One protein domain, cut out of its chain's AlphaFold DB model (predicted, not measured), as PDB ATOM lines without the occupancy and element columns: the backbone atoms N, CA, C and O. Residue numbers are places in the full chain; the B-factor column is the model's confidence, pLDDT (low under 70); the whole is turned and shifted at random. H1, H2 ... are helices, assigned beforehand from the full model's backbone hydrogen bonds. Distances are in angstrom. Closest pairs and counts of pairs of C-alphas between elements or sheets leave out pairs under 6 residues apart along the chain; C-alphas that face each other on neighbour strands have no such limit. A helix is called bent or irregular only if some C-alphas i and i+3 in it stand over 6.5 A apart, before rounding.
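AT A GLANCE: This is residues 38 to 125 of the 127 residues of the protein "DUF924 domain-containing protein" of Pandoraea sp (UniProt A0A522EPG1). A long helix, H3, runs through the middle of a compact all-helix body, with H5 folded back beside it. The kinked H1 packs steeply across H3, and H7 packs steeply across both H3 and H5, while the short helices H2, H4 and H6 form the turns between the longer ones. The printed part has 88 residues, with seven named helices in the order H1 to H7 and no named strand. It is compact, with a radius of gyration of the C-alphas of 12.3 A and spans of 33 by 23 by 21 A.

HOW THE PARTS SIT: H3, residues 65 to 82, is the hub and touches six other helices. H5, residues 93 to 106, touches it at a shallow tilt of 24 degrees, opposite ways; their closest C-alphas, of Ile 72 and Ala 96, are 4.9 A apart. H1, residues 38 to 54, touches H3 at a steep tilt of 60 degrees, opposite ways, closest at the C-alphas of Asp 39 and Asn 81, 5.3 A. H7, residues 114 to 123, touches residues 69 to 76 of H3 alone, at a steep tilt of 62 degrees, the same way; the closest C-alphas, of Cys 69 and Val 120, are 6.5 A apart. H7 also touches H5 at a steep tilt of 59 degrees, opposite ways, with the C-alphas of Ala 100 and Val 120 closest at 5.2 A. H2, residues 59 to 63, touches H3 only at the corner, where the C-alphas of Ala 62 and Ala 68 are closest at 4.4 A. H4, residues 87 to 90, touches residues 76 to 82 of H3 alone, with the C-alphas of Ser 79 and Ala 89 closest at 4.5 A. H6, residues 108 to 111, touches H7, with the C-alphas of Glu 109 and Ser 117 closest at 5.0 A. H1 and H7 are apart. In H5 and H7 every O i to N i+4 pair is within hydrogen-bond range, against 11 of 13 in H1, 12 of 14 in H3 and 0 of 1 in H2, where 2 of 2 O i to N i+3 pairs are; H4 and H6 are too short for an i+4 pair.

IN THESE COORDINATES: H3 is 24.5 A long, from C-alpha 65 at (225.286, 338.156, 500.404), with a kink of 28 degrees near residue 76. H1 begins at C-alpha 38 at (246.420, 352.146, 499.338) and is 20.1 A long; it has a kink of 72 degrees near residue 48 and is irregular, C-alphas 45 and 48 being 7.9 A apart. H5 is 19.9 A long. H7, 14.2 A long, ends at C-alpha 123 at (232.602, 340.730, 488.620).

THE WHOLE: The C-alphas farthest apart, of Gln 40 and Thr 106, are separated by 35.3 A. The printed part has no cut, and its six links are tight. No printed residue is under 70 in pLDDT.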
ATOM      1  N   THR A  38     247.556 353.078 499.302       84.88
ATOM      2  CA  THR A  38     246.420 352.146 499.338       84.88
ATOM      3  C   THR A  38     246.905 350.703 499.259       84.88
ATOM      4  O   THR A  38     246.428 349.860 500.013       84.88
ATOM      5  N   ASP A  39     247.877 350.426 498.390       90.19
ATOM      6  CA  ASP A  39     248.439 349.083 498.230       90.19
ATOM      7  C   ASP A  39     249.113 348.607 499.528       90.19
ATOM      8  O   ASP A  39     248.828 347.509 500.000       90.19
ATOM      9  N   GLN A  40     249.908 349.471 500.173       91.00
ATOM     10  CA  GLN A  40     250.519 349.182 501.477       91.00
ATOM     11  C   GLN A  40     249.482 348.988 502.588       91.00
ATOM     12  O   GLN A  40     249.635 348.102 503.427       91.00
ATOM     13  N   ALA A  41     248.414 349.794 502.601       91.62
ATOM     14  CA  ALA A  41     247.335 349.631 503.571       91.62
ATOM     15  C   ALA A  41     246.617 348.282 503.391       91.62
ATOM     16  O   ALA A  41     246.353 347.599 504.380       91.62
ATOM     17  N   ILE A  42     246.353 347.876 502.143       93.62
ATOM     18  CA  ILE A  42     245.775 346.564 501.821       93.62
ATOM     19  C   ILE A  42     246.706 345.438 502.265       93.62
ATOM     20  O   ILE A  42     246.256 344.498 502.917       93.62
ATOM     21  N   GLU A  43     247.993 345.526 501.932       95.00
ATOM     22  CA  GLU A  43     248.984 344.514 502.298       95.00
ATOM     23  C   GLU A  43     249.060 344.329 503.811       95.00
ATOM     24  O   GLU A  43     248.915 343.209 504.306       95.00
ATOM     25  N   HIS A  44     249.201 345.431 504.546       95.50
ATOM     26  CA  HIS A  44     249.337 345.401 505.994       95.50
ATOM     27  C   HIS A  44     248.069 344.899 506.698       95.50
ATOM     28  O   HIS A  44     248.157 344.072 507.604       95.50
ATOM     29  N   ALA A  45     246.890 345.393 506.310       94.06
ATOM     30  CA  ALA A  45     245.644 345.068 507.006       94.06
ATOM     31  C   ALA A  45     245.024 343.739 506.547       94.06
ATOM     32  O   ALA A  45     244.418 343.030 507.348       94.06
ATOM     33  N   PHE A  46     245.182 343.373 505.271       96.69
ATOM     34  CA  PHE A  46     244.405 342.296 504.660       96.69
ATOM     35  C   PHE A  46     245.229 341.269 503.882       96.69
ATOM     36  O   PHE A  46     244.643 340.299 503.405       96.69
ATOM     37  N   GLY A  47     246.557 341.392 503.787       96.50
ATOM     38  CA  GLY A  47     247.393 340.436 503.047       96.50
ATOM     39  C   GLY A  47     247.227 338.983 503.521       96.50
ATOM     40  O   GLY A  47     247.068 338.067 502.713       96.50
ATOM     41  N   ALA A  48     247.149 338.760 504.836       97.12
ATOM     42  CA  ALA A  48     246.889 337.430 505.389       97.12
ATOM     43  C   ALA A  48     245.474 336.922 505.058       97.12
ATOM     44  O   ALA A  48     245.278 335.742 504.773       97.12
ATOM     45  N   LEU A  49     244.475 337.807 505.085       97.31
ATOM     46  CA  LEU A  49     243.087 337.464 504.781       97.31
ATOM     47  C   LEU A  49     242.900 337.150 503.288       97.31
ATOM     48  O   LEU A  49     242.219 336.184 502.946       97.31
ATOM     49  N   HIS A  50     243.568 337.908 502.419       98.06
ATOM     50  CA  HIS A  50     243.671 337.656 500.983       98.06
ATOM     51  C   HIS A  50     244.268 336.275 500.698       98.06
ATOM     52  O   HIS A  50     243.648 335.476 499.997       98.06
ATOM     53  N   ALA A  51     245.402 335.934 501.318       97.69
ATOM     54  CA  ALA A  51     246.026 334.624 501.136       97.69
ATOM     55  C   ALA A  51     245.084 333.470 501.538       97.69
ATOM     56  O   ALA A  51     244.993 332.457 500.841       97.69
ATOM     57  N   ARG A  52     244.319 333.641 502.627       98.06
ATOM     58  CA  ARG A  52     243.282 332.682 503.052       98.06
ATOM     59  C   ARG A  52     242.129 332.583 502.047       98.06
ATOM     60  O   ARG A  52     241.612 331.485 501.835       98.06
ATOM     61  N   ALA A  53     241.722 333.699 501.436       97.56
ATOM     62  CA  ALA A  53     240.692 333.730 500.396       97.56
ATOM     63  C   ALA A  53     241.125 332.943 499.150       97.56
ATOM     64  O   ALA A  53     240.397 332.054 498.708       97.56
ATOM     65  N   ILE A  54     242.338 333.206 498.647       97.81
ATOM     66  CA  ILE A  54     242.936 332.468 497.522       97.81
ATOM     67  C   ILE A  54     243.042 330.973 497.849       97.81
ATOM     68  O   ILE A  54     242.712 330.127 497.023       97.81
ATOM     69  N   GLY A  55     243.414 330.626 499.083       97.25
ATOM     70  CA  GLY A  55     243.459 329.239 499.552       97.25
ATOM     71  C   GLY A  55     242.092 328.569 499.777       97.25
ATOM     72  O   GLY A  55     242.057 327.427 500.230       97.25
ATOM     73  N   GLY A  56     240.967 329.254 499.534       96.38
ATOM     74  CA  GLY A  56     239.613 328.714 499.728       96.38
ATOM     75  C   GLY A  56     239.188 328.555 501.194       96.38
ATOM     76  O   GLY A  56     238.143 327.982 501.495       96.38
ATOM     77  N   GLN A  57     239.965 329.078 502.143       97.62
ATOM     78  CA  GLN A  57     239.698 328.932 503.579       97.62
ATOM     79  C   GLN A  57     238.564 329.844 504.072       97.62
ATOM     80  O   GLN A  57     238.119 329.715 505.211       97.62
ATOM     81  N   LEU A  58     238.101 330.769 503.227       96.81
ATOM     82  CA  LEU A  58     236.984 331.675 503.502       96.81
ATOM     83  C   LEU A  58     235.698 331.279 502.759       96.81
ATOM     84  O   LEU A  58     234.768 332.073 502.710       96.81
ATOM     85  N   ASN A  59     235.602 330.061 502.211       94.12
ATOM     86  CA  ASN A  59     234.432 329.624 501.431       94.12
ATOM     87  C   ASN A  59     233.094 329.769 502.177       94.12
ATOM     88  O   ASN A  59     232.074 330.022 501.544       94.12
ATOM     89  N   ALA A  60     233.088 329.683 503.512       96.31
ATOM     90  CA  ALA A  60     231.889 329.914 504.324       96.31
ATOM     91  C   ALA A  60     231.287 331.324 504.137       96.31
ATOM     92  O   ALA A  60     230.093 331.516 504.346       96.31
ATOM     93  N   TRP A  61     232.081 332.311 503.707       97.25
ATOM     94  CA  TRP A  61     231.592 333.662 503.422       97.25
ATOM     95  C   TRP A  61     230.654 333.705 502.216       97.25
ATOM     96  O   TRP A  61     229.855 334.629 502.108       97.25
ATOM     97  N   ALA A  62     230.689 332.701 501.339       96.12
ATOM     98  CA  ALA A  62     229.791 332.609 500.194       96.12
ATOM     99  C   ALA A  62     228.314 332.375 500.579       96.12
ATOM    100  O   ALA A  62     227.445 332.481 499.716       96.12
ATOM    101  N   GLU A  63     228.020 332.058 501.845       95.19
ATOM    102  CA  GLU A  63     226.675 331.680 502.299       95.19
ATOM    103  C   GLU A  63     225.763 332.868 502.633       95.19
ATOM    104  O   GLU A  63     224.543 332.712 502.689       95.19
ATOM    105  N   ALA A  64     226.319 334.072 502.797       95.94
ATOM    106  CA  ALA A  64     225.542 335.293 502.994       95.94
ATOM    107  C   ALA A  64     225.943 336.381 501.980       95.94
ATOM    108  O   ALA A  64     227.126 336.509 501.662       95.94
ATOM    109  N   PRO A  65     224.995 337.200 501.474       96.12
ATOM    110  CA  PRO A  65     225.286 338.156 500.404       96.12
ATOM    111  C   PRO A  65     226.417 339.141 500.731       96.12
ATOM    112  O   PRO A  65     227.283 339.373 499.891       96.12
ATOM    113  N   ALA A  66     226.423 339.712 501.942       95.75
ATOM    114  CA  ALA A  66     227.415 340.711 502.341       95.75
ATOM    115  C   ALA A  66     228.823 340.100 502.441       95.75
ATOM    116  O   ALA A  66     229.761 340.588 501.811       95.75
ATOM    117  N   SER A  67     228.966 338.974 503.144       96.88
ATOM    118  CA  SER A  67     230.251 338.277 503.251       96.88
ATOM    119  C   SER A  67     230.736 337.729 501.903       96.88
ATOM    120  O   SER A  67     231.936 337.731 501.636       96.88
ATOM    121  N   ALA A  68     229.825 337.338 501.007       97.62
ATOM    122  CA  ALA A  68     230.168 336.911 499.654       97.62
ATOM    123  C   ALA A  68     230.711 338.080 498.816       97.62
ATOM    124  O   ALA A  68     231.701 337.920 498.103       97.62
ATOM    125  N   CYS A  69     230.121 339.273 498.950       97.19
ATOM    126  CA  CYS A  69     230.650 340.491 498.337       97.19
ATOM    127  C   CYS A  69     232.062 340.812 498.858       97.19
ATOM    128  O   CYS A  69     232.961 341.080 498.062       97.19
ATOM    129  N   ALA A  70     232.291 340.696 500.171       97.19
ATOM    130  CA  ALA A  70     233.615 340.883 500.767       97.19
ATOM    131  C   ALA A  70     234.650 339.899 500.195       97.19
ATOM    132  O   ALA A  70     235.776 340.281 499.879       97.19
ATOM    133  N   LEU A  71     234.257 338.637 500.002       98.06
ATOM    134  CA  LEU A  71     235.114 337.625 499.391       98.06
ATOM    135  C   LEU A  71     235.458 337.966 497.931       98.06
ATOM    136  O   LEU A  71     236.612 337.816 497.537       98.06
ATOM    137  N   ILE A  72     234.508 338.489 497.145       97.38
ATOM    138  CA  ILE A  72     234.774 338.988 495.780       97.38
ATOM    139  C   ILE A  72     235.791 340.137 495.805       97.38
ATOM    140  O   ILE A  72     236.716 340.149 494.996       97.38
ATOM    141  N   VAL A  73     235.662 341.079 496.745       96.00
ATOM    142  CA  VAL A  73     236.613 342.196 496.902       96.00
ATOM    143  C   VAL A  73     238.026 341.688 497.202       96.00
ATOM    144  O   VAL A  73     238.976 342.150 496.571       96.00
ATOM    145  N   LEU A  74     238.172 340.708 498.100       97.19
ATOM    146  CA  LEU A  74     239.468 340.081 498.377       97.19
ATOM    147  C   LEU A  74     240.046 339.412 497.121       97.19
ATOM    148  O   LEU A  74     241.202 339.635 496.778       97.19
ATOM    149  N   LEU A  75     239.247 338.601 496.430       97.31
ATOM    150  CA  LEU A  75     239.718 337.773 495.318       97.31
ATOM    151  C   LEU A  75     240.082 338.578 494.065       97.31
ATOM    152  O   LEU A  75     241.055 338.231 493.402       97.31
ATOM    153  N   ASP A  76     239.336 339.632 493.742       94.69
ATOM    154  CA  ASP A  76     239.540 340.418 492.517       94.69
ATOM    155  C   ASP A  76     240.235 341.756 492.806       94.69
ATOM    156  O   ASP A  76     241.331 342.022 492.312       94.69
ATOM    157  N   GLN A  77     239.646 342.605 493.648       92.00
ATOM    158  CA  GLN A  77     240.146 343.969 493.824       92.00
ATOM    159  C   GLN A  77     241.471 344.004 494.597       92.00
ATOM    160  O   GLN A  77     242.440 344.605 494.133       92.00
ATOM    161  N   PHE A  78     241.564 343.307 495.734       94.56
ATOM    162  CA  PHE A  78     242.800 343.317 496.524       94.56
ATOM    163  C   PHE A  78     243.936 342.609 495.789       94.56
ATOM    164  O   PHE A  78     245.065 343.085 495.856       94.56
ATOM    165  N   SER A  79     243.658 341.550 495.018       95.38
ATOM    166  CA  SER A  79     244.662 340.910 494.156       95.38
ATOM    167  C   SER A  79     245.327 341.913 493.205       95.38
ATOM    168  O   SER A  79     246.553 341.934 493.089       95.38
ATOM    169  N   ARG A  80     244.541 342.796 492.572       91.75
ATOM    170  CA  ARG A  80     245.043 343.823 491.640       91.75
ATOM    171  C   ARG A  80     245.845 344.928 492.318       91.75
ATOM    172  O   ARG A  80     246.719 345.513 491.679       91.75
ATOM    173  N   ASN A  81     245.552 345.234 493.578       92.25
ATOM    174  CA  ASN A  81     246.330 346.182 494.374       92.25
ATOM    175  C   ASN A  81     247.632 345.561 494.905       92.25
ATOM    176  O   ASN A  81     248.680 346.191 494.816       92.25
ATOM    177  N   LEU A  82     247.578 344.327 495.413       93.88
ATOM    178  CA  LEU A  82     248.717 343.622 496.015       93.88
ATOM    179  C   LEU A  82     249.772 343.190 494.993       93.88
ATOM    180  O   LEU A  82     250.962 343.166 495.294       93.88
ATOM    181  N   TYR A  83     249.340 342.834 493.784       94.06
ATOM    182  CA  TYR A  83     250.198 342.233 492.764       94.06
ATOM    183  C   TYR A  83     250.165 343.029 491.459       94.06
ATOM    184  O   TYR A  83     249.997 342.469 490.377       94.06
ATOM    185  N   ARG A  84     250.293 344.360 491.545       88.19
ATOM    186  CA  ARG A  84     250.311 345.216 490.349       88.19
ATOM    187  C   ARG A  84     251.360 344.747 489.353       88.19
ATOM    188  O   ARG A  84     252.499 344.480 489.721       88.19
ATOM    189  N   ASP A  85     250.948 344.703 488.090       90.19
ATOM    190  CA  ASP A  85     251.810 344.344 486.965       90.19
ATOM    191  C   ASP A  85     252.406 342.909 487.090       90.19
ATOM    192  O   ASP A  85     253.388 342.575 486.430       90.19
ATOM    193  N   ASP A  86     251.775 342.035 487.894       94.69
ATOM    194  CA  ASP A  86     252.150 340.633 488.140       94.69
ATOM    195  C   ASP A  86     250.955 339.689 487.880       94.69
ATOM    196  O   ASP A  86     249.798 340.014 488.151       94.69
ATOM    197  N   ALA A  87     251.222 338.487 487.360       94.81
ATOM    198  CA  ALA A  87     250.191 337.499 487.026       94.81
ATOM    199  C   ALA A  87     249.365 337.036 488.243       94.81
ATOM    200  O   ALA A  87     248.212 336.627 488.094       94.81
ATOM    201  N   ARG A  88     249.916 337.136 489.459       94.75
ATOM    202  CA  ARG A  88     249.205 336.832 490.709       94.75
ATOM    203  C   ARG A  88     247.991 337.732 490.939       94.75
ATOM    204  O   ARG A  88     247.085 337.318 491.658       94.75
ATOM    205  N   ALA A  89     247.914 338.902 490.294       95.00
ATOM    206  CA  ALA A  89     246.736 339.769 490.350       95.00
ATOM    207  C   ALA A  89     245.452 339.102 489.843       95.00
ATOM    208  O   ALA A  89     244.370 339.559 490.190       95.00
ATOM    209  N   PHE A  90     245.574 338.039 489.044       94.19
ATOM    210  CA  PHE A  90     244.450 337.321 488.443       94.19
ATOM    211  C   PHE A  90     244.194 335.959 489.108       94.19
ATOM    212  O   PHE A  90     243.347 335.190 488.655       94.19
ATOM    213  N   ALA A  91     244.926 335.624 490.180       94.06
ATOM    214  CA  ALA A  91     244.848 334.310 490.821       94.06
ATOM    215  C   ALA A  91     243.455 334.004 491.406       94.06
ATOM    216  O   ALA A  91     243.065 332.840 491.476       94.06
ATOM    217  N   GLY A  92     242.706 335.037 491.807       95.38
ATOM    218  CA  GLY A  92     241.356 334.913 492.361       95.38
ATOM    219  C   GLY A  92     240.221 335.067 491.344       95.38
ATOM    220  O   GLY A  92     239.070 334.816 491.705       95.38
ATOM    221  N   ASP A  93     240.504 335.437 490.088       95.31
ATOM    222  CA  ASP A  93     239.485 335.856 489.111       95.31
ATOM    223  C   ASP A  93     238.437 334.764 488.863       95.31
ATOM    224  O   ASP A  93     237.236 335.032 488.871       95.31
ATOM    225  N   ALA A  94     238.866 333.507 488.720       95.69
ATOM    226  CA  ALA A  94     237.951 332.387 488.500       95.69
ATOM    227  C   ALA A  94     237.007 332.153 489.695       95.69
ATOM    228  O   ALA A  94     235.815 331.895 489.507       95.69
ATOM    229  N   GLN A  95     237.518 332.273 490.926       96.75
ATOM    230  CA  GLN A  95     236.717 332.129 492.145       96.75
ATOM    231  C   GLN A  95     235.740 333.301 492.302       96.75
ATOM    232  O   GLN A  95     234.561 333.083 492.593       96.75
ATOM    233  N   ALA A  96     236.206 334.532 492.065       97.00
ATOM    234  CA  ALA A  96     235.384 335.736 492.121       97.00
ATOM    235  C   ALA A  96     234.250 335.687 491.086       97.00
ATOM    236  O   ALA A  96     233.096 335.940 491.430       97.00
ATOM    237  N   LEU A  97     234.558 335.293 489.846       96.75
ATOM    238  CA  LEU A  97     233.590 335.155 488.759       96.75
ATOM    239  C   LEU A  97     232.514 334.112 489.083       96.75
ATOM    240  O   LEU A  97     231.323 334.381 488.919       96.75
ATOM    241  N   ALA A  98     232.915 332.928 489.555       96.62
ATOM    242  CA  ALA A  98     231.979 331.867 489.917       96.62
ATOM    243  C   ALA A  98     231.032 332.305 491.046       96.62
ATOM    244  O   ALA A  98     229.820 332.088 490.967       96.62
ATOM    245  N   LEU A  99     231.572 332.970 492.071       97.19
ATOM    246  CA  LEU A  99     230.784 333.483 493.187       97.19
ATOM    247  C   LEU A  99     229.828 334.597 492.743       97.19
ATOM    248  O   LEU A  99     228.646 334.563 493.080       97.19
ATOM    249  N   ALA A 100     230.312 335.543 491.940       97.06
ATOM    250  CA  ALA A 100     229.508 336.641 491.424       97.06
ATOM    251  C   ALA A 100     228.340 336.145 490.559       97.06
ATOM    252  O   ALA A 100     227.208 336.590 490.743       97.06
ATOM    253  N   ARG A 101     228.584 335.168 489.676       97.25
ATOM    254  CA  ARG A 101     227.528 334.526 488.877       97.25
ATOM    255  C   ARG A 101     226.482 333.852 489.758       97.25
ATOM    256  O   ARG A 101     225.306 334.158 489.611       97.25
ATOM    257  N   ARG A 102     226.896 333.051 490.752       97.00
ATOM    258  CA  ARG A 102     225.968 332.448 491.733       97.00
ATOM    259  C   ARG A 102     225.098 333.512 492.408       97.00
ATOM    260  O   ARG A 102     223.900 333.301 492.596       97.00
ATOM    261  N   MET A 103     225.685 334.642 492.802       97.56
ATOM    262  CA  MET A 103     224.937 335.718 493.452       97.56
ATOM    263  C   MET A 103     223.891 336.327 492.517       97.56
ATOM    264  O   MET A 103     222.743 336.444 492.934       97.56
ATOM    265  N   VAL A 104     224.261 336.633 491.269       96.31
ATOM    266  CA  VAL A 104     223.345 337.174 490.249       96.31
ATOM    267  C   VAL A 104     222.229 336.181 489.912       96.31
ATOM    268  O   VAL A 104     221.055 336.550 489.924       96.31
ATOM    269  N   ASP A 105     222.568 334.910 489.686       96.44
ATOM    270  CA  ASP A 105     221.610 333.860 489.316       96.44
ATOM    271  C   ASP A 105     220.559 333.630 490.413       96.44
ATOM    272  O   ASP A 105     219.383 333.386 490.135       96.44
ATOM    273  N   THR A 106     220.963 333.743 491.682       96.19
ATOM    274  CA  THR A 106     220.066 333.591 492.841       96.19
ATOM    275  C   THR A 106     219.372 334.888 493.256       96.19
ATOM    276  O   THR A 106     218.488 334.871 494.117       96.19
ATOM    277  N   GLY A 107     219.759 336.031 492.686       96.19
ATOM    278  CA  GLY A 107     219.269 337.340 493.102       96.19
ATOM    279  C   GLY A 107     219.773 337.818 494.462       96.19
ATOM    280  O   GLY A 107     219.148 338.679 495.090       96.19
ATOM    281  N   ALA A 108     220.850 337.224 494.975       95.00
ATOM    282  CA  ALA A 108     221.438 337.581 496.258       95.00
ATOM    283  C   ALA A 108     222.050 338.991 496.250       95.00
ATOM    284  O   ALA A 108     221.969 339.691 497.258       95.00
ATOM    285  N   GLU A 109     222.591 339.433 495.117       95.44
ATOM    286  CA  GLU A 109     223.153 340.767 494.892       95.44
ATOM    287  C   GLU A 109     222.132 341.891 495.095       95.44
ATOM    288  O   GLU A 109     222.506 342.990 495.495       95.44
ATOM    289  N   ARG A 110     220.835 341.628 494.877       94.38
ATOM    290  CA  ARG A 110     219.766 342.625 495.091       94.38
ATOM    291  C   ARG A 110     219.523 342.956 496.560       94.38
ATOM    292  O   ARG A 110     218.830 343.921 496.858       94.38
ATOM    293  N   ARG A 111     220.064 342.150 497.478       93.69
ATOM    294  CA  ARG A 111     220.012 342.404 498.927       93.69
ATOM    295  C   ARG A 111     221.156 343.302 499.408       93.69
ATOM    296  O   ARG A 111     221.211 343.609 500.594       93.69
ATOM    297  N   LEU A 112     222.066 343.688 498.515       91.25
ATOM    298  CA  LEU A 112     223.202 344.546 498.824       91.25
ATOM    299  C   LEU A 112     222.886 346.021 498.539       91.25
ATOM    300  O   LEU A 112     222.077 346.312 497.656       91.25
ATOM    301  N   PRO A 113     223.568 346.960 499.221       89.62
ATOM    302  CA  PRO A 113     223.618 348.358 498.804       89.62
ATOM    303  C   PRO A 113     224.097 348.509 497.353       89.62
ATOM    304  O   PRO A 113     224.820 347.651 496.839       89.62
ATOM    305  N   THR A 114     223.740 349.621 496.710       86.62
ATOM    306  CA  THR A 114     223.944 349.852 495.270       86.62
ATOM    307  C   THR A 114     225.380 349.608 494.804       86.62
ATOM    308  O   THR A 114     225.577 348.885 493.827       86.62
ATOM    309  N   GLU A 115     226.387 350.127 495.510       85.69
ATOM    310  CA  GLU A 115     227.799 349.951 495.129       85.69
ATOM    311  C   GLU A 115     228.277 348.498 495.246       85.69
ATOM    312  O   GLU A 115     228.939 347.967 494.352       85.69
ATOM    313  N   GLN A 116     227.886 347.811 496.320       89.81
ATOM    314  CA  GLN A 116     228.215 346.400 496.534       89.81
ATOM    315  C   GLN A 116     227.520 345.510 495.494       89.81
ATOM    316  O   GLN A 116     228.143 344.622 494.910       89.81
ATOM    317  N   SER A 117     226.243 345.787 495.214       90.12
ATOM    318  CA  SER A 117     225.458 345.107 494.182       90.12
ATOM    319  C   SER A 117     226.087 345.291 492.799       90.12
ATOM    320  O   SER A 117     226.368 344.316 492.101       90.12
ATOM    321  N   SER A 118     226.421 346.534 492.444       89.38
ATOM    322  CA  SER A 118     227.123 346.865 491.204       89.38
ATOM    323  C   SER A 118     228.444 346.115 491.113       89.38
ATOM    324  O   SER A 118     228.754 345.538 490.068       89.38
ATOM    325  N   ARG A 119     229.207 346.032 492.214       90.56
ATOM    326  CA  ARG A 119     230.476 345.303 492.213       90.56
ATOM    327  C   ARG A 119     230.302 343.833 491.854       90.56
ATOM    328  O   ARG A 119     231.052 343.347 491.009       90.56
ATOM    329  N   VAL A 120     229.313 343.169 492.451       90.69
ATOM    330  CA  VAL A 120     228.973 341.769 492.160       90.69
ATOM    331  C   VAL A 120     228.573 341.602 490.694       90.69
ATOM    332  O   VAL A 120     229.098 340.727 490.011       90.69
ATOM    333  N   VAL A 121     227.706 342.475 490.172       90.56
ATOM    334  CA  VAL A 121     227.267 342.415 488.768       90.56
ATOM    335  C   VAL A 121     228.444 342.565 487.803       90.56
ATOM    336  O   VAL A 121     228.530 341.821 486.827       90.56
ATOM    337  N   TYR A 122     229.369 343.489 488.068       89.00
ATOM    338  CA  TYR A 122     230.554 343.675 487.228       89.00
ATOM    339  C   TYR A 122     231.505 342.475 487.285       89.00
ATOM    340  O   TYR A 122     231.938 342.009 486.234       89.00
ATOM    341  N   ALA A 123     231.770 341.926 488.474       86.62
ATOM    342  CA  ALA A 123     232.602 340.730 488.620       86.62
ATOM    343  C   ALA A 123     232.011 339.514 487.880       86.62
ATOM    344  O   ALA A 123     232.751 338.699 487.337       86.62
ATOM    345  N   GLY A 124     230.679 339.416 487.785       84.00
ATOM    346  CA  GLY A 124     229.985 338.357 487.046       84.00
ATOM    347  C   GLY A 124     230.098 338.449 485.515       84.00
ATOM    348  O   GLY A 124     229.765 337.481 484.823       84.00
ATOM    349  N   ARG A 125     230.549 339.596 484.984       81.69
ATOM    350  CA  ARG A 125     230.606 339.908 483.545       81.69
ATOM    351  C   ARG A 125     232.004 339.849 482.933       81.69
ATOM    352  O   ARG A 125     232.090 339.964 481.715       81.69
TER     353      ARG A 125